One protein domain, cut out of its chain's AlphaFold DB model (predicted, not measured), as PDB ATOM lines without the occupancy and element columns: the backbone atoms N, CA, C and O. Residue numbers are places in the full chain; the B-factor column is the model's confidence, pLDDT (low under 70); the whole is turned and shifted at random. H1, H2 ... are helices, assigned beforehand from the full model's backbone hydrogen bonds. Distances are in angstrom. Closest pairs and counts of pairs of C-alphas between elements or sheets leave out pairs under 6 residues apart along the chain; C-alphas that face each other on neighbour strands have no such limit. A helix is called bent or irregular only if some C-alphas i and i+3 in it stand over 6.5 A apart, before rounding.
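AT A GLANCE: This is residues 28 to 189 of the 193 residues of an uncharacterized protein of Jiulongibacter sediminis (UniProt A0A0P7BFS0). H4 runs through the middle of a compact body of helices, with H5 and H7 packed on one side of it and H1 and H3 on the other. H8 folds back along H7, H6 and H9 pack on H5, short H2 lies far out, and the loop of residues 148 to 153 sticks out. The printed part has 162 residues with nine named helices, H1 to H9 in chain order, and no named strand; the class is all helix. It is compact, with a radius of gyration of the C-alphas of 15.5 A, and spans 43 by 36 by 33 A.

HOW THE PARTS SIT: Start at H1, residues 28 to 41: with residues 29 to 34 alone it touches H4, residues 79 to 92, the closest C-alphas being those of Tyr 30 and Glu 83, 6.6 A apart. H2, residues 46 to 49, touches no helix. H3, residues 56 to 68, touches H4 with residues 63 to 68 alone, about perpendicular at 77 degrees; the closest C-alphas, of Tyr 67 and Ile 86, are 6.5 A apart. H4 and H5, residues 96 to 108, form a hairpin but only just touch, with 3 pairs of C-alphas within 8 A, the closest those of Leu 89 and Asn 100 at 7.4 A. H6, residues 118 to 124, touches H5 at Ile 108 and Ala 124, the closest C-alphas, 5.9 A apart. H7, residues 131 to 146, touches H4 at a shallow tilt of 15 degrees, the closest C-alphas being those of Val 81 and Val 134, 5.7 A apart. H4, H5 and H7 make an up-and-down bundle, each running against the one before. H8, residues 155 to 162, forms a hairpin with H7; the closest C-alphas, of Val 142 and Leu 158, are 5.9 A apart. H9, residues 182 to 188, only just touches H5, with 3 pairs of C-alphas within 8 A, the closest those of Ala 103 and Ile 184 at 6.9 A. Every O i to N i+4 pair is within hydrogen-bond range in H3, H6 and H8, against 6 of 10 in H1, 9 of 10 in H4, 7 of 9 in H5, 11 of 12 in H7 and 2 of 3 in H9; H2 is too short for one.

IN THESE COORDINATES: Find C-alpha 28 at (58.577, -11.641, -5.966), where H1 begins. H1 and H5 are irregular: C-alphas 37 and 40 are 9.7 A apart, C-alphas 97 and 100 8.7 A. From first to last C-alpha H4 measures 19.7 A, H5 20.1 A and H7 21.9 A. H9 ends at C-alpha 188, (92.548, -11.664, -10.703).

THE WHOLE: The C-alphas farthest apart, of Lys 52 and Tyr 170, are 47.5 A apart. The printed part has no cut; look at residues 163 to 181 for its one long link, H8 to H9. Its mean pLDDT is 93.7, and residues 169 to 170 are under 70.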
ATOM      1  N   GLU A  28      59.520 -10.605  -5.530       96.06
ATOM      2  CA  GLU A  28      58.577 -11.641  -5.966       96.06
ATOM      3  C   GLU A  28      59.041 -12.318  -7.256       96.06
ATOM      4  O   GLU A  28      58.873 -13.528  -7.400       96.06
ATOM      5  N   LYS A  29      59.661 -11.557  -8.167       95.31
ATOM      6  CA  LYS A  29      60.276 -12.093  -9.388       95.31
ATOM      7  C   LYS A  29      61.530 -12.915  -9.068       95.31
ATOM      8  O   LYS A  29      61.739 -13.961  -9.678       95.31
ATOM      9  N   TYR A  30      62.318 -12.492  -8.076       95.31
ATOM     10  CA  TYR A  30      63.562 -13.171  -7.699       95.31
ATOM     11  C   TYR A  30      63.346 -14.437  -6.851       95.31
ATOM     12  O   TYR A  30      64.046 -15.437  -7.023       95.31
ATOM     13  N   ALA A  31      62.368 -14.431  -5.942       94.50
ATOM     14  CA  ALA A  31      62.173 -15.477  -4.939       94.50
ATOM     15  C   ALA A  31      62.085 -16.910  -5.511       94.50
ATOM     16  O   ALA A  31      62.702 -17.803  -4.926       94.50
ATOM     17  N   PRO A  32      61.393 -17.184  -6.638       91.94
ATOM     18  CA  PRO A  32      61.390 -18.515  -7.244       91.94
ATOM     19  C   PRO A  32      62.789 -18.994  -7.654       91.94
ATOM     20  O   PRO A  32      63.144 -20.142  -7.394       91.94
ATOM     21  N   LYS A  33      63.597 -18.107  -8.248       90.31
ATOM     22  CA  LYS A  33      64.966 -18.406  -8.685       90.31
ATOM     23  C   LYS A  33      65.893 -18.631  -7.497       90.31
ATOM     24  O   LYS A  33      66.671 -19.579  -7.512       90.31
ATOM     25  N   LEU A  34      65.766 -17.810  -6.455       89.69
ATOM     26  CA  LEU A  34      66.476 -18.007  -5.194       89.69
ATOM     27  C   LEU A  34      66.171 -19.398  -4.623       89.69
ATOM     28  O   LEU A  34      67.074 -20.202  -4.445       89.69
ATOM     29  N   LEU A  35      64.897 -19.740  -4.426       89.31
ATOM     30  CA  LEU A  35      64.514 -21.029  -3.837       89.31
ATOM     31  C   LEU A  35      64.931 -22.243  -4.679       89.31
ATOM     32  O   LEU A  35      65.225 -23.292  -4.111       89.31
ATOM     33  N   PHE A  36      64.976 -22.107  -6.007       85.62
ATOM     34  CA  PHE A  36      65.450 -23.166  -6.898       85.62
ATOM     35  C   PHE A  36      66.899 -23.569  -6.599       85.62
ATOM     36  O   PHE A  36      67.203 -24.759  -6.550       85.62
ATOM     37  N   PHE A  37      67.787 -22.599  -6.360       81.69
ATOM     38  CA  PHE A  37      69.198 -22.887  -6.088       81.69
ATOM     39  C   PHE A  37      69.465 -23.390  -4.670       81.69
ATOM     40  O   PHE A  37      70.463 -24.068  -4.440       81.69
ATOM     41  N   GLU A  38      68.598 -23.043  -3.725       79.81
ATOM     42  CA  GLU A  38      68.869 -23.218  -2.301       79.81
ATOM     43  C   GLU A  38      68.301 -24.511  -1.689       79.81
ATOM     44  O   GLU A  38      68.673 -24.902  -0.579       79.81
ATOM     45  N   GLY A  39      67.383 -25.181  -2.391       77.44
ATOM     46  CA  GLY A  39      66.805 -26.448  -1.945       77.44
ATOM     47  C   GLY A  39      66.105 -26.362  -0.580       77.44
ATOM     48  O   GLY A  39      65.446 -25.374  -0.250       77.44
ATOM     49  N   THR A  40      66.230 -27.420   0.226       75.75
ATOM     50  CA  THR A  40      65.517 -27.576   1.510       75.75
ATOM     51  C   THR A  40      65.988 -26.621   2.610       75.75
ATOM     52  O   THR A  40      65.249 -26.394   3.562       75.75
ATOM     53  N   GLY A  41      67.189 -26.045   2.484       79.31
ATOM     54  CA  GLY A  41      67.739 -25.082   3.443       79.31
ATOM     55  C   GLY A  41      67.372 -23.625   3.156       79.31
ATOM     56  O   GLY A  41      67.734 -22.744   3.937       79.31
ATOM     57  N   PHE A  42      66.700 -23.357   2.030       87.44
ATOM     58  CA  PHE A  42      66.277 -22.024   1.587       87.44
ATOM     59  C   PHE A  42      67.386 -20.952   1.583       87.44
ATOM     60  O   PHE A  42      67.075 -19.765   1.569       87.44
ATOM     61  N   GLY A  43      68.667 -21.331   1.605       81.69
ATOM     62  CA  GLY A  43      69.804 -20.418   1.469       81.69
ATOM     63  C   GLY A  43      70.115 -19.639   2.726       81.69
ATOM     64  O   GLY A  43      70.775 -18.603   2.677       81.69
ATOM     65  N   ILE A  44      69.612 -20.111   3.865       87.56
ATOM     66  CA  ILE A  44      69.831 -19.455   5.142       87.56
ATOM     67  C   ILE A  44      71.178 -19.888   5.711       87.56
ATOM     68  O   ILE A  44      71.398 -21.040   6.086       87.56
ATOM     69  N   HIS A  45      72.093 -18.924   5.798       85.12
ATOM     70  CA  HIS A  45      73.405 -19.123   6.394       85.12
ATOM     71  C   HIS A  45      73.286 -19.269   7.922       85.12
ATOM     72  O   HIS A  45      73.271 -18.277   8.658       85.12
ATOM     73  N   LYS A  46      73.201 -20.519   8.399       85.69
ATOM     74  CA  LYS A  46      73.016 -20.870   9.820       85.69
ATOM     75  C   LYS A  46      73.957 -20.139  10.790       85.69
ATOM     76  O   LYS A  46      73.457 -19.664  11.803       85.69
ATOM     77  N   PRO A  47      75.259 -19.933  10.498       86.75
ATOM     78  CA  PRO A  47      76.130 -19.194  11.417       86.75
ATOM     79  C   PRO A  47      75.706 -17.741  11.688       86.75
ATOM     80  O   PRO A  47      76.113 -17.172  12.693       86.75
ATOM     81  N   ILE A  48      74.917 -17.124  10.798       85.81
ATOM     82  CA  ILE A  48      74.389 -15.760  10.985       85.81
ATOM     83  C   ILE A  48      72.996 -15.804  11.617       85.81
ATOM     84  O   ILE A  48      72.692 -15.008  12.501       85.81
ATOM     85  N   TRP A  49      72.143 -16.715  11.148       88.56
ATOM     86  CA  TRP A  49      70.712 -16.714  11.468       88.56
ATOM     87  C   TRP A  49      70.317 -17.666  12.602       88.56
ATOM     88  O   TRP A  49      69.183 -17.619  13.078       88.56
ATOM     89  N   GLY A  50      71.252 -18.499  13.052       88.25
ATOM     90  CA  GLY A  50      71.061 -19.510  14.082       88.25
ATOM     91  C   GLY A  50      70.884 -20.919  13.519       88.25
ATOM     92  O   GLY A  50      70.473 -21.134  12.374       88.25
ATOM     93  N   GLU A  51      71.184 -21.900  14.365       87.50
ATOM     94  CA  GLU A  51      71.003 -23.320  14.074       87.50
ATOM     95  C   GLU A  51      69.579 -23.753  14.425       87.50
ATOM     96  O   GLU A  51      69.306 -24.274  15.503       87.50
ATOM     97  N   LYS A  52      68.648 -23.502  13.503       88.75
ATOM     98  CA  LYS A  52      67.274 -24.004  13.574       88.75
ATOM     99  C   LYS A  52      66.735 -24.321  12.185       88.75
ATOM    100  O   LYS A  52      67.311 -23.903  11.178       88.75
ATOM    101  N   ASP A  53      65.610 -25.017  12.151       88.69
ATOM    102  CA  ASP A  53      64.853 -25.203  10.922       88.69
ATOM    103  C   ASP A  53      64.040 -23.942  10.631       88.69
ATOM    104  O   ASP A  53      63.335 -23.414  11.492       88.69
ATOM    105  N   PHE A  54      64.178 -23.436   9.408       90.19
ATOM    106  CA  PHE A  54      63.437 -22.277   8.932       90.19
ATOM    107  C   PHE A  54      62.283 -22.751   8.067       90.19
ATOM    108  O   PHE A  54      62.465 -23.555   7.154       90.19
ATOM    109  N   THR A  55      61.096 -22.205   8.300       93.12
ATOM    110  CA  THR A  55      60.010 -22.311   7.328       93.12
ATOM    111  C   THR A  55      60.355 -21.518   6.065       93.12
ATOM    112  O   THR A  55      61.101 -20.534   6.099       93.12
ATOM    113  N   LYS A  56      59.756 -21.894   4.929       93.00
ATOM    114  CA  LYS A  56      59.898 -21.148   3.668       93.00
ATOM    115  C   LYS A  56      59.537 -19.663   3.830       93.00
ATOM    116  O   LYS A  56      60.205 -18.807   3.258       93.00
ATOM    117  N   SER A  57      58.491 -19.347   4.595       94.44
ATOM    118  CA  SER A  57      58.064 -17.964   4.845       94.44
ATOM    119  C   SER A  57      59.072 -17.191   5.698       94.44
ATOM    120  O   SER A  57      59.369 -16.042   5.378       94.44
ATOM    121  N   GLU A  58      59.644 -17.807   6.738       94.25
ATOM    122  CA  GLU A  58      60.719 -17.194   7.526       94.25
ATOM    123  C   GLU A  58      61.954 -16.922   6.668       94.25
ATOM    124  O   GLU A  58      62.496 -15.819   6.723       94.25
ATOM    125  N   ALA A  59      62.366 -17.889   5.845       93.88
ATOM    126  CA  ALA A  59      63.514 -17.727   4.966       93.88
ATOM    127  C   ALA A  59      63.300 -16.603   3.941       93.88
ATOM    128  O   ALA A  59      64.162 -15.743   3.776       93.88
ATOM    129  N   LEU A  60      62.128 -16.544   3.297       95.31
ATOM    130  CA  LEU A  60      61.802 -15.466   2.360       95.31
ATOM    131  C   LEU A  60      61.739 -14.098   3.043       95.31
ATOM    132  O   LEU A  60      62.185 -13.111   2.461       95.31
ATOM    133  N   ARG A  61      61.232 -14.026   4.280       96.19
ATOM    134  CA  ARG A  61      61.248 -12.785   5.063       96.19
ATOM    135  C   ARG A  61      62.678 -12.333   5.355       96.19
ATOM    136  O   ARG A  61      62.960 -11.146   5.213       96.19
ATOM    137  N   ILE A  62      63.569 -13.257   5.716       95.19
ATOM    138  CA  ILE A  62      64.988 -12.955   5.946       95.19
ATOM    139  C   ILE A  62      65.637 -12.430   4.665       95.19
ATOM    140  O   ILE A  62      66.251 -11.366   4.686       95.19
ATOM    141  N   HIS A  63      65.460 -13.139   3.548       96.25
ATOM    142  CA  HIS A  63      66.023 -12.740   2.256       96.25
ATOM    143  C   HIS A  63      65.532 -11.375   1.798       96.25
ATOM    144  O   HIS A  63      66.335 -10.556   1.356       96.25
ATOM    145  N   ARG A  64      64.239 -11.090   1.966       97.56
ATOM    146  CA  ARG A  64      63.704  -9.764   1.673       97.56
ATOM    147  C   ARG A  64      64.351  -8.700   2.560       97.56
ATOM    148  O   ARG A  64      65.043  -7.826   2.060       97.56
ATOM    149  N   GLN A  65      64.188  -8.810   3.874       96.94
ATOM    150  CA  GLN A  65      64.545  -7.728   4.798       96.94
ATOM    151  C   GLN A  65      66.054  -7.474   4.863       96.94
ATOM    152  O   GLN A  65      66.500  -6.332   4.944       96.94
ATOM    153  N   HIS A  66      66.859  -8.536   4.845       96.06
ATOM    154  CA  HIS A  66      68.290  -8.431   5.128       96.06
ATOM    155  C   HIS A  66      69.179  -8.417   3.892       96.06
ATOM    156  O   HIS A  66      70.370  -8.120   4.023       96.06
ATOM    157  N   TYR A  67      68.614  -8.703   2.719       96.81
ATOM    158  CA  TYR A  67      69.343  -8.675   1.458       96.81
ATOM    159  C   TYR A  67      68.624  -7.807   0.432       96.81
ATOM    160  O   TYR A  67      69.192  -6.804   0.018       96.81
ATOM    161  N   TRP A  68      67.383  -8.125   0.057       98.06
ATOM    162  CA  TRP A  68      66.680  -7.365  -0.980       98.06
ATOM    163  C   TRP A  68      66.490  -5.892  -0.605       98.06
ATOM    164  O   TRP A  68      67.019  -5.015  -1.283       98.06
ATOM    165  N   ASP A  69      65.819  -5.619   0.511       98.19
ATOM    166  CA  ASP A  69      65.516  -4.260   0.966       98.19
ATOM    167  C   ASP A  69      66.805  -3.530   1.368       98.19
ATOM    168  O   ASP A  69      67.022  -2.375   1.005       98.19
ATOM    169  N   ARG A  70      67.709  -4.237   2.065       97.19
ATOM    170  CA  ARG A  70      69.008  -3.704   2.507       97.19
ATOM    171  C   ARG A  70      69.868  -3.198   1.350       97.19
ATOM    172  O   ARG A  70      70.598  -2.232   1.532       97.19
ATOM    173  N   PHE A  71      69.830  -3.880   0.209       98.12
ATOM    174  CA  PHE A  71      70.602  -3.526  -0.981       98.12
ATOM    175  C   PHE A  71      69.718  -2.906  -2.065       98.12
ATOM    176  O   PHE A  71      70.025  -3.019  -3.249       98.12
ATOM    177  N   HIS A  72      68.635  -2.238  -1.651       98.06
ATOM    178  CA  HIS A  72      67.807  -1.400  -2.513       98.06
ATOM    179  C   HIS A  72      67.237  -2.135  -3.739       98.06
ATOM    180  O   HIS A  72      67.100  -1.543  -4.808       98.06
ATOM    181  N   GLY A  73      66.907  -3.422  -3.605       98.00
ATOM    182  CA  GLY A  73      66.501  -4.284  -4.716       98.00
ATOM    183  C   GLY A  73      65.367  -3.702  -5.564       98.00
ATOM    184  O   GLY A  73      65.463  -3.710  -6.788       98.00
ATOM    185  N   ASP A  74      64.355  -3.104  -4.929       97.62
ATOM    186  CA  ASP A  74      63.208  -2.490  -5.622       97.62
ATOM    187  C   ASP A  74      63.552  -1.187  -6.370       97.62
ATOM    188  O   ASP A  74      62.771  -0.719  -7.201       97.62
ATOM    189  N   LEU A  75      64.715  -0.581  -6.102       97.81
ATOM    190  CA  LEU A  75      65.149   0.643  -6.780       97.81
ATOM    191  C   LEU A  75      65.842   0.362  -8.119       97.81
ATOM    192  O   LEU A  75      66.021   1.286  -8.916       97.81
ATOM    193  N   PHE A  76      66.220  -0.883  -8.412       98.31
ATOM    194  CA  PHE A  76      66.793  -1.249  -9.705       98.31
ATOM    195  C   PHE A  76      65.723  -1.304 -10.805       98.31
ATOM    196  O   PHE A  76      64.662  -1.910 -10.658       98.31
ATOM    197  N   LYS A  77      66.029  -0.723 -11.969       97.12
ATOM    198  CA  LYS A  77      65.189  -0.796 -13.175       97.12
ATOM    199  C   LYS A  77      65.284  -2.140 -13.897       97.12
ATOM    200  O   LYS A  77      64.377  -2.467 -14.646       97.12
ATOM    201  N   SER A  78      66.386  -2.874 -13.741       97.31
ATOM    202  CA  SER A  78      66.573  -4.203 -14.336       97.31
ATOM    203  C   SER A  78      66.534  -5.258 -13.243       97.31
ATOM    204  O   SER A  78      67.298  -5.188 -12.276       97.31
ATOM    205  N   GLN A  79      65.670  -6.257 -13.433       97.56
ATOM    206  CA  GLN A  79      65.600  -7.434 -12.573       97.56
ATOM    207  C   GLN A  79      66.954  -8.153 -12.553       97.56
ATOM    208  O   GLN A  79      67.467  -8.490 -11.493       97.56
ATOM    209  N   GLU A  80      67.575  -8.332 -13.715       97.69
ATOM    210  CA  GLU A  80      68.823  -9.069 -13.893       97.69
ATOM    211  C   GLU A  80      69.988  -8.423 -13.132       97.69
ATOM    212  O   GLU A  80      70.771  -9.134 -12.497       97.69
ATOM    213  N   VAL A  81      70.078  -7.086 -13.149       98.62
ATOM    214  CA  VAL A  81      71.099  -6.332 -12.399       98.62
ATOM    215  C   VAL A  81      70.899  -6.489 -10.889       98.62
ATOM    216  O   VAL A  81      71.864  -6.778 -10.179       98.62
ATOM    217  N   ALA A  82      69.663  -6.347 -10.400       98.62
ATOM    218  CA  ALA A  82      69.357  -6.518  -8.979       98.62
ATOM    219  C   ALA A  82      69.697  -7.940  -8.511       98.62
ATOM    220  O   ALA A  82      70.419  -8.138  -7.531       98.62
ATOM    221  N   GLU A  83      69.220  -8.944  -9.250       98.25
ATOM    222  CA  GLU A  83      69.404 -10.339  -8.882       98.25
ATOM    223  C   GLU A  83      70.872 -10.755  -8.912       98.25
ATOM    224  O   GLU A  83      71.320 -11.414  -7.981       98.25
ATOM    225  N   VAL A  84      71.648 -10.398  -9.946       98.56
ATOM    226  CA  VAL A  84      73.043 -10.860 -10.042       98.56
ATOM    227  C   VAL A  84      73.900 -10.325  -8.892       98.56
ATOM    228  O   VAL A  84      74.787 -11.042  -8.413       98.56
ATOM    229  N   LEU A  85      73.622  -9.097  -8.437       98.75
ATOM    230  CA  LEU A  85      74.277  -8.472  -7.293       98.75
ATOM    231  C   LEU A  85      73.840  -9.135  -5.988       98.75
ATOM    232  O   LEU A  85      74.681  -9.670  -5.262       98.75
ATOM    233  N   ILE A  86      72.537  -9.127  -5.707       98.38
ATOM    234  CA  ILE A  86      71.980  -9.569  -4.425       98.38
ATOM    235  C   ILE A  86      72.195 -11.072  -4.223       98.38
ATOM    236  O   ILE A  86      72.563 -11.487  -3.126       98.38
ATOM    237  N   ASP A  87      72.091 -11.883  -5.280       97.81
ATOM    238  CA  ASP A  87      72.413 -13.313  -5.234       97.81
ATOM    239  C   ASP A  87      73.858 -13.542  -4.786       97.81
ATOM    240  O   ASP A  87      74.127 -14.374  -3.921       97.81
ATOM    241  N   HIS A  88      74.809 -12.763  -5.311       97.88
ATOM    242  CA  HIS A  88      76.199 -12.865  -4.873       97.88
ATOM    243  C   HIS A  88      76.375 -12.441  -3.415       97.88
ATOM    244  O   HIS A  88      77.128 -13.080  -2.685       97.88
ATOM    245  N   LEU A  89      75.668 -11.405  -2.963       97.38
ATOM    246  CA  LEU A  89      75.739 -10.938  -1.575       97.38
ATOM    247  C   LEU A  89      75.112 -11.934  -0.588       97.38
ATOM    248  O   LEU A  89      75.620 -12.074   0.523       97.38
ATOM    249  N   ILE A  90      74.076 -12.672  -0.993       94.88
ATOM    250  CA  ILE A  90      73.526 -13.795  -0.218       94.88
ATOM    251  C   ILE A  90      74.576 -14.904  -0.073       94.88
ATOM    252  O   ILE A  90      74.847 -15.358   1.036       94.88
ATOM    253  N   ASN A  91      75.214 -15.299  -1.178       93.31
ATOM    254  CA  ASN A  91      76.102 -16.467  -1.206       93.31
ATOM    255  C   ASN A  91      77.525 -16.199  -0.689       93.31
ATOM    256  O   ASN A  91      78.176 -17.095  -0.158       93.31
ATOM    257  N   ALA A  92      78.053 -14.998  -0.904       94.25
ATOM    258  CA  ALA A  92      79.446 -14.648  -0.627       94.25
ATOM    259  C   ALA A  92      79.594 -13.483   0.364       94.25
ATOM    260  O   ALA A  92      80.723 -13.105   0.699       94.25
ATOM    261  N   GLY A  93      78.479 -12.906   0.824       95.25
ATOM    262  CA  GLY A  93      78.470 -11.699   1.643       95.25
ATOM    263  C   GLY A  93      78.976 -10.459   0.892       95.25
ATOM    264  O   GLY A  93      79.374 -10.533  -0.273       95.25
ATOM    265  N   PRO A  94      79.063  -9.303   1.569       95.88
ATOM    266  CA  PRO A  94      79.737  -8.119   1.027       95.88
ATOM    267  C   PRO A  94      81.259  -8.314   0.876       95.88
ATOM    268  O   PRO A  94      81.925  -7.540   0.190       95.88
ATOM    269  N   GLY A  95      81.822  -9.369   1.474       93.06
ATOM    270  CA  GLY A  95      83.258  -9.628   1.513       93.06
ATOM    271  C   GLY A  95      83.992  -8.736   2.519       93.06
ATOM    272  O   GLY A  95      83.447  -7.774   3.063       93.06
ATOM    273  N   ARG A  96      85.266  -9.056   2.783       93.19
ATOM    274  CA  ARG A  96      86.117  -8.244   3.668       93.19
ATOM    275  C   ARG A  96      86.208  -6.818   3.120       93.19
ATOM    276  O   ARG A  96      86.558  -6.640   1.954       93.19
ATOM    277  N   ASN A  97      85.912  -5.828   3.961       95.50
ATOM    278  CA  ASN A  97      85.901  -4.401   3.611       95.50
ATOM    279  C   ASN A  97      85.009  -4.067   2.393       95.50
ATOM    280  O   ASN A  97      85.384  -3.226   1.578       95.50
ATOM    281  N   GLY A  98      83.881  -4.770   2.222       97.62
ATOM    282  CA  GLY A  98      82.918  -4.500   1.145       97.62
ATOM    283  C   GLY A  98      83.392  -4.903  -0.254       97.62
ATOM    284  O   GLY A  98      82.845  -4.431  -1.242       97.62
ATOM    285  N   ALA A  99      84.415  -5.756  -0.378       97.88
ATOM    286  CA  ALA A  99      85.068  -6.050  -1.658       97.88
ATOM    287  C   ALA A  99      84.136  -6.522  -2.796       97.88
ATOM    288  O   ALA A  99      84.454  -6.275  -3.957       97.88
ATOM    289  N   ASN A 100      83.027  -7.207  -2.491       98.50
ATOM    290  CA  ASN A 100      82.055  -7.623  -3.509       98.50
ATOM    291  C   ASN A 100      81.201  -6.446  -4.000       98.50
ATOM    292  O   ASN A 100      80.922  -6.362  -5.191       98.50
ATOM    293  N   ILE A 101      80.868  -5.511  -3.109       98.75
ATOM    294  CA  ILE A 101      80.176  -4.267  -3.461       98.75
ATOM    295  C   ILE A 101      81.124  -3.361  -4.262       98.75
ATOM    296  O   ILE A 101      80.767  -2.924  -5.348       98.75
ATOM    297  N   LYS A 102      82.390  -3.236  -3.840       98.75
ATOM    298  CA  LYS A 102      83.431  -2.490  -4.579       98.75
ATOM    299  C   LYS A 102      83.642  -2.972  -6.004       98.75
ATOM    300  O   LYS A 102      83.962  -2.187  -6.890       98.75
ATOM    301  N   ALA A 103      83.487  -4.272  -6.240       98.69
ATOM    302  CA  ALA A 103      83.560  -4.801  -7.592       98.69
ATOM    303  C   ALA A 103      82.373  -4.338  -8.451       98.69
ATOM    304  O   ALA A 103      82.568  -3.988  -9.613       98.69
ATOM    305  N   PHE A 104      81.168  -4.306  -7.878       98.81
ATOM    306  CA  PHE A 104      79.984  -3.762  -8.539       98.81
ATOM    307  C   PHE A 104      80.139  -2.258  -8.812       98.81
ATOM    308  O   PHE A 104      79.989  -1.841  -9.957       98.81
ATOM    309  N   GLU A 105      80.546  -1.478  -7.806       98.81
ATOM    310  CA  GLU A 105      80.845  -0.038  -7.903       98.81
ATOM    311  C   GLU A 105      81.867   0.261  -9.011       98.81
ATOM    312  O   GLU A 105      81.652   1.122  -9.866       98.81
ATOM    313  N   ALA A 106      82.953  -0.516  -9.077       98.75
ATOM    314  CA  ALA A 106      83.950  -0.385 -10.137       98.75
ATOM    315  C   ALA A 106      83.362  -0.629 -11.539       98.75
ATOM    316  O   ALA A 106      83.735   0.067 -12.481       98.75
ATOM    317  N   ILE A 107      82.462  -1.608 -11.689       98.75
ATOM    318  CA  ILE A 107      81.810  -1.938 -12.970       98.75
ATOM    319  C   ILE A 107      80.863  -0.820 -13.410       98.75
ATOM    320  O   ILE A 107      80.835  -0.474 -14.591       98.75
ATOM    321  N   ILE A 108      80.122  -0.218 -12.477       98.62
ATOM    322  CA  ILE A 108      79.231   0.907 -12.793       98.62
ATOM    323  C   ILE A 108      79.971   2.257 -12.870       98.62
ATOM    324  O   ILE A 108      79.406   3.247 -13.339       98.62
ATOM    325  N   GLY A 109      81.248   2.291 -12.481       98.12
ATOM    326  CA  GLY A 109      82.133   3.448 -12.604       98.12
ATOM    327  C   GLY A 109      81.890   4.530 -11.552       98.12
ATOM    328  O   GLY A 109      81.905   5.709 -11.897       98.12
ATOM    329  N   VAL A 110      81.638   4.132 -10.303       98.50
ATOM    330  CA  VAL A 110      81.495   5.032  -9.139       98.50
ATOM    331  C   VAL A 110      82.651   4.853  -8.152       98.50
ATOM    332  O   VAL A 110      83.561   4.044  -8.373       98.50
ATOM    333  N   GLU A 111      82.645   5.644  -7.079       97.88
ATOM    334  CA  GLU A 111      83.592   5.489  -5.977       97.88
ATOM    335  C   GLU A 111      83.454   4.105  -5.325       97.88
ATOM    336  O   GLU A 111      82.359   3.585  -5.159       97.88
ATOM    337  N   GLN A 112      84.586   3.486  -4.987       98.06
ATOM    338  CA  GLN A 112      84.636   2.115  -4.473       98.06
ATOM    339  C   GLN A 112      84.712   2.098  -2.937       98.06
ATOM    340  O   GLN A 112      85.700   1.613  -2.356       98.06
ATOM    341  N   ASP A 113      83.715   2.673  -2.266       98.06
ATOM    342  CA  ASP A 113      83.671   2.758  -0.803       98.06
ATOM    343  C   ASP A 113      83.156   1.458  -0.146       98.06
ATOM    344  O   ASP A 113      83.572   1.120   0.971       98.06
ATOM    345  N   GLY A 114      82.460   0.610  -0.913       98.12
ATOM    346  CA  GLY A 114      81.936  -0.685  -0.497       98.12
ATOM    347  C   GLY A 114      80.594  -0.598   0.224       98.12
ATOM    348  O   GLY A 114      80.246  -1.547   0.938       98.12
ATOM    349  N   VAL A 115      79.872   0.508   0.062       98.00
ATOM    350  CA  VAL A 115      78.551   0.772   0.622       98.00
ATOM    351  C   VAL A 115      77.604   1.100  -0.526       98.00
ATOM    352  O   VAL A 115      77.564   2.219  -1.010       98.00
ATOM    353  N   LEU A 116      76.763   0.131  -0.904       98.38
ATOM    354  CA  LEU A 116      75.787   0.332  -1.973       98.38
ATOM    355  C   LEU A 116      74.750   1.388  -1.563       98.38
ATOM    356  O   LEU A 116      73.839   1.088  -0.791       98.38
ATOM    357  N   SER A 117      74.889   2.596  -2.092       98.31
ATOM    358  CA  SER A 117      73.989   3.724  -1.876       98.31
ATOM    359  C   SER A 117      72.881   3.786  -2.934       98.31
ATOM    360  O   SER A 117      72.961   3.172  -4.002       98.31
ATOM    361  N   GLU A 118      71.839   4.585  -2.691       98.38
ATOM    362  CA  GLU A 118      70.820   4.853  -3.716       98.38
ATOM    363  C   GLU A 118      71.397   5.549  -4.959       98.38
ATOM    364  O   GLU A 118      70.873   5.367  -6.060       98.38
ATOM    365  N   ASP A 119      72.469   6.333  -4.816       98.69
ATOM    366  CA  ASP A 119      73.123   6.997  -5.947       98.69
ATOM    367  C   ASP A 119      73.888   5.997  -6.827       98.69
ATOM    368  O   ASP A 119      73.850   6.111  -8.056       98.69
ATOM    369  N   ASP A 120      74.450   4.938  -6.239       98.75
ATOM    370  CA  ASP A 120      75.028   3.819  -6.995       98.75
ATOM    371  C   ASP A 120      73.951   3.077  -7.789       98.75
ATOM    372  O   ASP A 120      74.141   2.753  -8.964       98.75
ATOM    373  N   VAL A 121      72.772   2.870  -7.192       98.75
ATOM    374  CA  VAL A 121      71.624   2.277  -7.894       98.75
ATOM    375  C   VAL A 121      71.138   3.188  -9.022       98.75
ATOM    376  O   VAL A 121      70.883   2.716 -10.132       98.75
ATOM    377  N   LYS A 122      71.058   4.509  -8.800       98.50
ATOM    378  CA  LYS A 122      70.741   5.481  -9.865       98.50
ATOM    379  C   LYS A 122      71.757   5.412 -11.000       98.50
ATOM    380  O   LYS A 122      71.353   5.448 -12.166       98.50
ATOM    381  N   ARG A 123      73.047   5.268 -10.688       98.69
ATOM    382  CA  ARG A 123      74.095   5.100 -11.696       98.69
ATOM    383  C   ARG A 123      73.948   3.787 -12.459       98.69
ATOM    384  O   ARG A 123      74.033   3.804 -13.686       98.69
ATOM    385  N   ALA A 124      73.682   2.672 -11.782       98.62
ATOM    386  CA  ALA A 124      73.407   1.389 -12.433       98.62
ATOM    387  C   ALA A 124      72.198   1.494 -13.384       98.62
ATOM    388  O   ALA A 124      72.252   1.063 -14.532       98.62
ATOM    389  N   ASN A 125      71.142   2.185 -12.950       98.38
ATOM    390  CA  ASN A 125      69.928   2.457 -13.723       98.38
ATOM    391  C   ASN A 125      70.105   3.421 -14.907       98.38
ATOM    392  O   ASN A 125      69.127   3.691 -15.620       98.38
ATOM    393  N   SER A 126      71.299   3.994 -15.082       97.81
ATOM    394  CA  SER A 126      71.637   4.863 -16.208       97.81
ATOM    395  C   SER A 126      72.289   4.101 -17.367       97.81
ATOM    396  O   SER A 126      72.509   4.694 -18.423       97.81
ATOM    397  N   PHE A 127      72.643   2.826 -17.181       96.56
ATOM    398  CA  PHE A 127      73.119   1.975 -18.269       96.56
ATOM    399  C   PHE A 127      71.956   1.635 -19.198       96.56
ATOM    400  O   PHE A 127      70.842   1.374 -18.747       96.56
ATOM    401  N   TYR A 128      72.218   1.658 -20.504       93.75
ATOM    402  CA  TYR A 128      71.185   1.394 -21.503       93.75
ATOM    403  C   TYR A 128      70.864  -0.102 -21.590       93.75
ATOM    404  O   TYR A 128      69.706  -0.481 -21.750       93.75
ATOM    405  N   PHE A 129      71.885  -0.948 -21.441       93.94
ATOM    406  CA  PHE A 129      71.771  -2.394 -21.546       93.94
ATOM    407  C   PHE A 129      72.235  -3.072 -20.251       93.94
ATOM    408  O   PHE A 129      73.333  -2.805 -19.757       93.94
ATOM    409  N   ALA A 130      71.415  -3.970 -19.696       95.31
ATOM    410  CA  ALA A 130      71.702  -4.643 -18.428       95.31
ATOM    411  C   ALA A 130      72.969  -5.516 -18.497       95.31
ATOM    412  O   ALA A 130      73.737  -5.578 -17.533       95.31
ATOM    413  N   GLU A 131      73.251  -6.127 -19.650       95.00
ATOM    414  CA  GLU A 131      74.429  -6.969 -19.867       95.00
ATOM    415  C   GLU A 131      75.758  -6.216 -19.715       95.00
ATOM    416  O   GLU A 131      76.779  -6.845 -19.431       95.00
ATOM    417  N   GLN A 132      75.751  -4.880 -19.821       95.69
ATOM    418  CA  GLN A 132      76.924  -4.038 -19.551       95.69
ATOM    419  C   GLN A 132      77.354  -4.086 -18.080       95.69
ATOM    420  O   GLN A 132      78.499  -3.773 -17.773       95.69
ATOM    421  N   ILE A 133      76.452  -4.486 -17.181       98.19
ATOM    422  CA  ILE A 133      76.726  -4.663 -15.752       98.19
ATOM    423  C   ILE A 133      76.743  -6.150 -15.409       98.19
ATOM    424  O   ILE A 133      77.686  -6.639 -14.781       98.19
ATOM    425  N   VAL A 134      75.714  -6.886 -15.843       98.06
ATOM    426  CA  VAL A 134      75.504  -8.282 -15.451       98.06
ATOM    427  C   VAL A 134      76.671  -9.158 -15.883       98.06
ATOM    428  O   VAL A 134      77.206  -9.891 -15.054       98.06
ATOM    429  N   ASN A 135      77.130  -9.061 -17.132       97.50
ATOM    430  CA  ASN A 135      78.169  -9.957 -17.634       97.50
ATOM    431  C   ASN A 135      79.541  -9.698 -16.992       97.50
ATOM    432  O   ASN A 135      80.159 -10.670 -16.536       97.50
ATOM    433  N   PRO A 136      80.016  -8.441 -16.861       98.19
ATOM    434  CA  PRO A 136      81.194  -8.141 -16.051       98.19
ATOM    435  C   PRO A 136      81.059  -8.651 -14.614       98.19
ATOM    436  O   PRO A 136      81.975  -9.291 -14.095       98.19
ATOM    437  N   TYR A 137      79.901  -8.466 -13.976       98.62
ATOM    438  CA  TYR A 137      79.725  -8.942 -12.608       98.62
ATOM    439  C   TYR A 137      79.700 -10.479 -12.528       98.62
ATOM    440  O   TYR A 137      80.312 -11.049 -11.629       98.62
ATOM    441  N   VAL A 138      79.124 -11.188 -13.506       98.44
ATOM    442  CA  VAL A 138      79.228 -12.656 -13.616       98.44
ATOM    443  C   VAL A 138      80.687 -13.100 -13.738       98.44
ATOM    444  O   VAL A 138      81.108 -14.009 -13.015       98.44
ATOM    445  N   LYS A 139      81.486 -12.460 -14.605       98.25
ATOM    446  CA  LYS A 139      82.920 -12.768 -14.732       98.25
ATOM    447  C   LYS A 139      83.642 -12.552 -13.399       98.25
ATOM    448  O   LYS A 139      84.382 -13.438 -12.965       98.25
ATOM    449  N   TYR A 140      83.368 -11.444 -12.706       98.56
ATOM    450  CA  TYR A 140      83.881 -11.195 -11.357       98.56
ATOM    451  C   TYR A 140      83.504 -12.317 -10.377       98.56
ATOM    452  O   TYR A 140      84.381 -12.838  -9.688       98.56
ATOM    453  N   ARG A 141      82.233 -12.741 -10.336       98.12
ATOM    454  CA  ARG A 141      81.756 -13.822  -9.453       98.12
ATOM    455  C   ARG A 141      82.487 -15.136  -9.716       98.12
ATOM    456  O   ARG A 141      82.920 -15.801  -8.775       98.12
ATOM    457  N   VAL A 142      82.669 -15.502 -10.984       97.94
ATOM    458  CA  VAL A 142      83.400 -16.718 -11.370       97.94
ATOM    459  C   VAL A 142      84.856 -16.652 -10.908       97.94
ATOM    460  O   VAL A 142      85.336 -17.601 -10.287       97.94
ATOM    461  N   LEU A 143      85.545 -15.535 -11.147       97.69
ATOM    462  CA  LEU A 143      86.916 -15.328 -10.670       97.69
ATOM    463  C   LEU A 143      86.993 -15.374  -9.138       97.69
ATOM    464  O   LEU A 143      87.864 -16.043  -8.583       97.69
ATOM    465  N   TYR A 144      86.049 -14.728  -8.449       97.44
ATOM    466  CA  TYR A 144      85.948 -14.743  -6.994       97.44
ATOM    467  C   TYR A 144      85.852 -16.174  -6.456       97.44
ATOM    468  O   TYR A 144      86.664 -16.560  -5.611       97.44
ATOM    469  N   TYR A 145      84.922 -16.982  -6.969       97.00
ATOM    470  CA  TYR A 145      84.753 -18.363  -6.516       97.00
ATOM    471  C   TYR A 145      85.962 -19.239  -6.830       97.00
ATOM    472  O   TYR A 145      86.362 -20.019  -5.971       97.00
ATOM    473  N   LYS A 146      86.615 -19.063  -7.985       95.94
ATOM    474  CA  LYS A 146      87.850 -19.797  -8.318       95.94
ATOM    475  C   LYS A 146      89.007 -19.537  -7.340       95.94
ATOM    476  O   LYS A 146      89.915 -20.353  -7.267       95.94
ATOM    477  N   THR A 147      88.978 -18.441  -6.573       94.50
ATOM    478  CA  THR A 147      89.967 -18.181  -5.503       94.50
ATOM    479  C   THR A 147      89.607 -18.797  -4.147       94.50
ATOM    480  O   THR A 147      90.370 -18.648  -3.194       94.50
ATOM    481  N   ARG A 148      88.430 -19.419  -4.002       93.75
ATOM    482  CA  ARG A 148      87.996 -20.016  -2.732       93.75
ATOM    483  C   ARG A 148      88.541 -21.436  -2.617       93.75
ATOM    484  O   ARG A 148      88.459 -22.207  -3.566       93.75
ATOM    485  N   SER A 149      89.032 -21.795  -1.433       88.81
ATOM    486  CA  SER A 149      89.609 -23.117  -1.160       88.81
ATOM    487  C   SER A 149      88.621 -24.276  -1.338       88.81
ATOM    488  O   SER A 149      89.068 -25.375  -1.616       88.81
ATOM    489  N   GLY A 150      87.310 -24.031  -1.212       86.69
ATOM    490  CA  GLY A 150      86.259 -25.052  -1.330       86.69
ATOM    491  C   GLY A 150      85.618 -25.192  -2.717       86.69
ATOM    492  O   GLY A 150      84.541 -25.773  -2.833       86.69
ATOM    493  N   VAL A 151      86.178 -24.573  -3.762       90.00
ATOM    494  CA  VAL A 151      85.522 -24.533  -5.084       90.00
ATOM    495  C   VAL A 151      85.481 -25.899  -5.775       90.00
ATOM    496  O   VAL A 151      84.540 -26.164  -6.521       90.00
ATOM    497  N   ALA A 152      86.463 -26.771  -5.523       87.19
ATOM    498  CA  ALA A 152      86.508 -28.111  -6.109       87.19
ATOM    499  C   ALA A 152      85.387 -29.003  -5.552       87.19
ATOM    500  O   ALA A 152      84.786 -29.785  -6.282       87.19
ATOM    501  N   GLU A 153      85.066 -28.824  -4.275       90.44
ATOM    502  CA  GLU A 153      84.026 -29.543  -3.544       90.44
ATOM    503  C   GLU A 153      82.633 -28.945  -3.783       90.44
ATOM    504  O   GLU A 153      81.623 -29.606  -3.555       90.44
ATOM    505  N   ASN A 154      82.566 -27.699  -4.266       87.50
ATOM    506  CA  ASN A 154      81.322 -26.962  -4.479       87.50
ATOM    507  C   ASN A 154      81.201 -26.434  -5.921       87.50
ATOM    508  O   ASN A 154      81.069 -25.222  -6.139       87.50
ATOM    509  N   PRO A 155      81.182 -27.317  -6.939       88.56
ATOM    510  CA  PRO A 155      81.081 -26.903  -8.341       88.56
ATOM    511  C   PRO A 155      79.790 -26.121  -8.636       88.56
ATOM    512  O   PRO A 155      79.761 -25.281  -9.540       88.56
ATOM    513  N   GLY A 156      78.741 -26.331  -7.829       91.19
ATOM    514  CA  GLY A 156      77.480 -25.593  -7.900       91.19
ATOM    515  C   GLY A 156      77.637 -24.075  -7.767       91.19
ATOM    516  O   GLY A 156      76.862 -23.341  -8.375       91.19
ATOM    517  N   TRP A 157      78.670 -23.582  -7.069       93.38
ATOM    518  CA  TRP A 157      78.946 -22.142  -6.975       93.38
ATOM    519  C   TRP A 157      79.264 -21.534  -8.340       93.38
ATOM    520  O   TRP A 157      78.734 -20.481  -8.701       93.38
ATOM    521  N   LEU A 158      80.096 -22.218  -9.129       95.62
ATOM    522  CA  LEU A 158      80.450 -21.773 -10.474       95.62
ATOM    523  C   LEU A 158      79.271 -21.922 -11.434       95.62
ATOM    524  O   LEU A 158      79.041 -21.025 -12.243       95.62
ATOM    525  N   THR A 159      78.515 -23.018 -11.330       94.38
ATOM    526  CA  THR A 159      77.309 -23.241 -12.140       94.38
ATOM    527  C   THR A 159      76.277 -22.139 -11.906       94.38
ATOM    528  O   THR A 159      75.807 -21.532 -12.867       94.38
ATOM    529  N   ARG A 160      75.985 -21.812 -10.641       94.75
ATOM    530  CA  ARG A 160      75.052 -20.739 -10.276       94.75
ATOM    531  C   ARG A 160      75.564 -19.366 -10.684       94.75
ATOM    532  O   ARG A 160      74.796 -18.581 -11.212       94.75
ATOM    533  N   ALA A 161      76.850 -19.058 -10.499       96.19
ATOM    534  CA  ALA A 161      77.389 -17.778 -10.962       96.19
ATOM    535  C   ALA A 161      77.197 -17.609 -12.480       96.19
ATOM    536  O   ALA A 161      76.713 -16.573 -12.932       96.19
ATOM    537  N   LYS A 162      77.513 -18.649 -13.262       95.81
ATOM    538  CA  LYS A 162      77.399 -18.640 -14.726       95.81
ATOM    539  C   LYS A 162      75.960 -18.589 -15.235       95.81
ATOM    540  O   LYS A 162      75.750 -18.067 -16.323       95.81
ATOM    541  N   SER A 163      74.970 -19.069 -14.479       94.50
ATOM    542  CA  SER A 163      73.565 -19.058 -14.921       94.50
ATOM    543  C   SER A 163      72.954 -17.656 -15.027       94.50
ATOM    544  O   SER A 163      71.834 -17.522 -15.504       94.50
ATOM    545  N   PHE A 164      73.647 -16.620 -14.547       95.50
ATOM    546  CA  PHE A 164      73.246 -15.221 -14.719       95.50
ATOM    547  C   PHE A 164      73.824 -14.577 -15.982       95.50
ATOM    548  O   PHE A 164      73.494 -13.431 -16.265       95.50
ATOM    549  N   LEU A 165      74.701 -15.268 -16.716       95.38
ATOM    550  CA  LEU A 165      75.304 -14.718 -17.924       95.38
ATOM    551  C   LEU A 165      74.212 -14.418 -18.959       95.38
ATOM    552  O   LEU A 165      73.452 -15.306 -19.342       95.38
ATOM    553  N   MET A 166      74.145 -13.168 -19.407       93.69
ATOM    554  CA  MET A 166      73.188 -12.721 -20.412       93.69
ATOM    555  C   MET A 166      73.770 -12.903 -21.809       93.69
ATOM    556  O   MET A 166      74.944 -12.617 -22.042       93.69
ATOM    557  N   HIS A 167      72.935 -13.324 -22.752       88.00
ATOM    558  CA  HIS A 167      73.263 -13.300 -24.176       88.00
ATOM    559  C   HIS A 167      73.106 -11.875 -24.721       88.00
ATOM    560  O   HIS A 167      72.225 -11.145 -24.269       88.00
ATOM    561  N   ASN A 168      73.930 -11.481 -25.693       73.62
ATOM    562  CA  ASN A 168      73.717 -10.237 -26.437       73.62
ATOM    563  C   ASN A 168      73.090 -10.533 -27.808       73.62
ATOM    564  O   ASN A 168      72.979 -11.686 -28.229       73.62
ATOM    565  N   ALA A 169      72.723  -9.472 -28.530       69.62
ATOM    566  CA  ALA A 169      72.153  -9.555 -29.877       69.62
ATOM    567  C   ALA A 169      73.044 -10.287 -30.906       69.62
ATOM    568  O   ALA A 169      72.572 -10.625 -31.988       69.62
ATOM    569  N   TYR A 170      74.316 -10.535 -30.579       68.44
ATOM    570  CA  TYR A 170      75.317 -11.135 -31.460       68.44
ATOM    571  C   TYR A 170      75.635 -12.604 -31.120       68.44
ATOM    572  O   TYR A 170      76.454 -13.214 -31.806       68.44
ATOM    573  N   GLY A 171      74.981 -13.199 -30.111       73.38
ATOM    574  CA  GLY A 171      75.037 -14.636 -29.828       73.38
ATOM    575  C   GLY A 171      75.572 -15.014 -28.442       73.38
ATOM    576  O   GLY A 171      75.333 -14.340 -27.437       73.38
ATOM    577  N   THR A 172      76.240 -16.172 -28.369       74.00
ATOM    578  CA  THR A 172      76.769 -16.723 -27.109       74.00
ATOM    579  C   THR A 172      77.989 -15.932 -26.662       74.00
ATOM    580  O   THR A 172      78.983 -15.873 -27.379       74.00
ATOM    581  N   ILE A 173      77.932 -15.367 -25.460       83.19
ATOM    582  CA  ILE A 173      79.061 -14.663 -24.855       83.19
ATOM    583  C   ILE A 173      79.937 -15.668 -24.115       83.19
ATOM    584  O   ILE A 173      79.448 -16.444 -23.291       83.19
ATOM    585  N   VAL A 174      81.243 -15.628 -24.375       88.12
ATOM    586  CA  VAL A 174      82.239 -16.371 -23.601       88.12
ATOM    587  C   VAL A 174      82.808 -15.449 -22.525       88.12
ATOM    588  O   VAL A 174      83.128 -14.291 -22.780       88.12
ATOM    589  N   LEU A 175      82.950 -15.948 -21.293       91.19
ATOM    590  CA  LEU A 175      83.448 -15.143 -20.165       91.19
ATOM    591  C   LEU A 175      84.851 -14.567 -20.381       91.19
ATOM    592  O   LEU A 175      85.189 -13.562 -19.762       91.19
ATOM    593  N   THR A 176      85.670 -15.199 -21.218       90.56
ATOM    594  CA  THR A 176      86.999 -14.696 -21.588       90.56
ATOM    595  C   THR A 176      86.929 -13.372 -22.340       90.56
ATOM    596  O   THR A 176      87.853 -12.574 -22.223       90.56
ATOM    597  N   ASP A 177      85.822 -13.121 -23.038       90.69
ATOM    598  CA  ASP A 177      85.654 -11.973 -23.931       90.69
ATOM    599  C   ASP A 177      84.989 -10.790 -23.210       90.69
ATOM    600  O   ASP A 177      84.979  -9.659 -23.693       90.69
ATOM    601  N   VAL A 178      84.444 -11.032 -22.014       93.62
ATOM    602  CA  VAL A 178      83.878  -9.992 -21.154       93.62
ATOM    603  C   VAL A 178      85.017  -9.203 -20.515       93.62
ATOM    604  O   VAL A 178      85.857  -9.775 -19.825       93.62
ATOM    605  N   SER A 179      85.041  -7.885 -20.689       93.62
ATOM    606  CA  SER A 179      86.037  -7.010 -20.053       93.62
ATOM    607  C   SER A 179      85.618  -6.616 -18.632       93.62
ATOM    608  O   SER A 179      84.438  -6.360 -18.385       93.62
ATOM    609  N   LEU A 180      86.574  -6.544 -17.701       97.00
ATOM    610  CA  LEU A 180      86.385  -5.926 -16.382       97.00
ATOM    611  C   LEU A 180      87.151  -4.601 -16.303       97.00
ATOM    612  O   LEU A 180      88.123  -4.409 -17.032       97.00
ATOM    613  N   PRO A 181      86.778  -3.710 -15.370       96.69
ATOM    614  CA  PRO A 181      87.634  -2.599 -14.976       96.69
ATOM    615  C   PRO A 181      89.050  -3.067 -14.605       96.69
ATOM    616  O   PRO A 181      89.218  -4.075 -13.910       96.69
ATOM    617  N   ASP A 182      90.070  -2.295 -14.990       95.25
ATOM    618  CA  ASP A 182      91.490  -2.617 -14.765       95.25
ATOM    619  C   ASP A 182      91.826  -2.951 -13.306       95.25
ATOM    620  O   ASP A 182      92.678  -3.800 -13.021       95.25
ATOM    621  N   SER A 183      91.171  -2.276 -12.357       92.44
ATOM    622  CA  SER A 183      91.346  -2.529 -10.924       92.44
ATOM    623  C   SER A 183      90.992  -3.972 -10.551       92.44
ATOM    624  O   SER A 183      91.679  -4.579  -9.725       92.44
ATOM    625  N   ILE A 184      89.967  -4.539 -11.191       96.06
ATOM    626  CA  ILE A 184      89.514  -5.910 -10.976       96.06
ATOM    627  C   ILE A 184      90.365  -6.889 -11.792       96.06
ATOM    628  O   ILE A 184      90.828  -7.878 -11.220       96.06
ATOM    629  N   GLU A 185      90.637  -6.619 -13.075       94.75
ATOM    630  CA  GLU A 185      91.471  -7.511 -13.906       94.75
ATOM    631  C   GLU A 185      92.837  -7.754 -13.253       94.75
ATOM    632  O   GLU A 185      93.264  -8.896 -13.058       94.75
ATOM    633  N   ARG A 186      93.509  -6.685 -12.802       94.81
ATOM    634  CA  ARG A 186      94.821  -6.804 -12.145       94.81
ATOM    635  C   ARG A 186      94.776  -7.672 -10.892       94.81
ATOM    636  O   ARG A 186      95.734  -8.406 -10.640       94.81
ATOM    637  N   LYS A 187      93.688  -7.602 -10.118       94.56
ATOM    638  CA  LYS A 187      93.494  -8.402  -8.901       94.56
ATOM    639  C   LYS A 187      93.420  -9.896  -9.219       94.56
ATOM    640  O   LYS A 187      93.969 -10.696  -8.467       94.56
ATOM    641  N   PHE A 188      92.788 -10.268 -10.331       95.88
ATOM    642  CA  PHE A 188      92.548 -11.664 -10.703       95.88
ATOM    643  C   PHE A 188      93.437 -12.190 -11.831       95.88
ATOM    644  O   PHE A 188      93.264 -13.331 -12.237       95.88
ATOM    645  N   ARG A 189      94.452 -11.437 -12.274       93.94
ATOM    646  CA  ARG A 189      95.380 -11.835 -13.354       93.94
ATOM    647  C   ARG A 189      96.032 -13.220 -13.202       93.94
ATOM    648  O   ARG A 189      96.532 -13.780 -14.166       93.94
TER     649      ARG A 189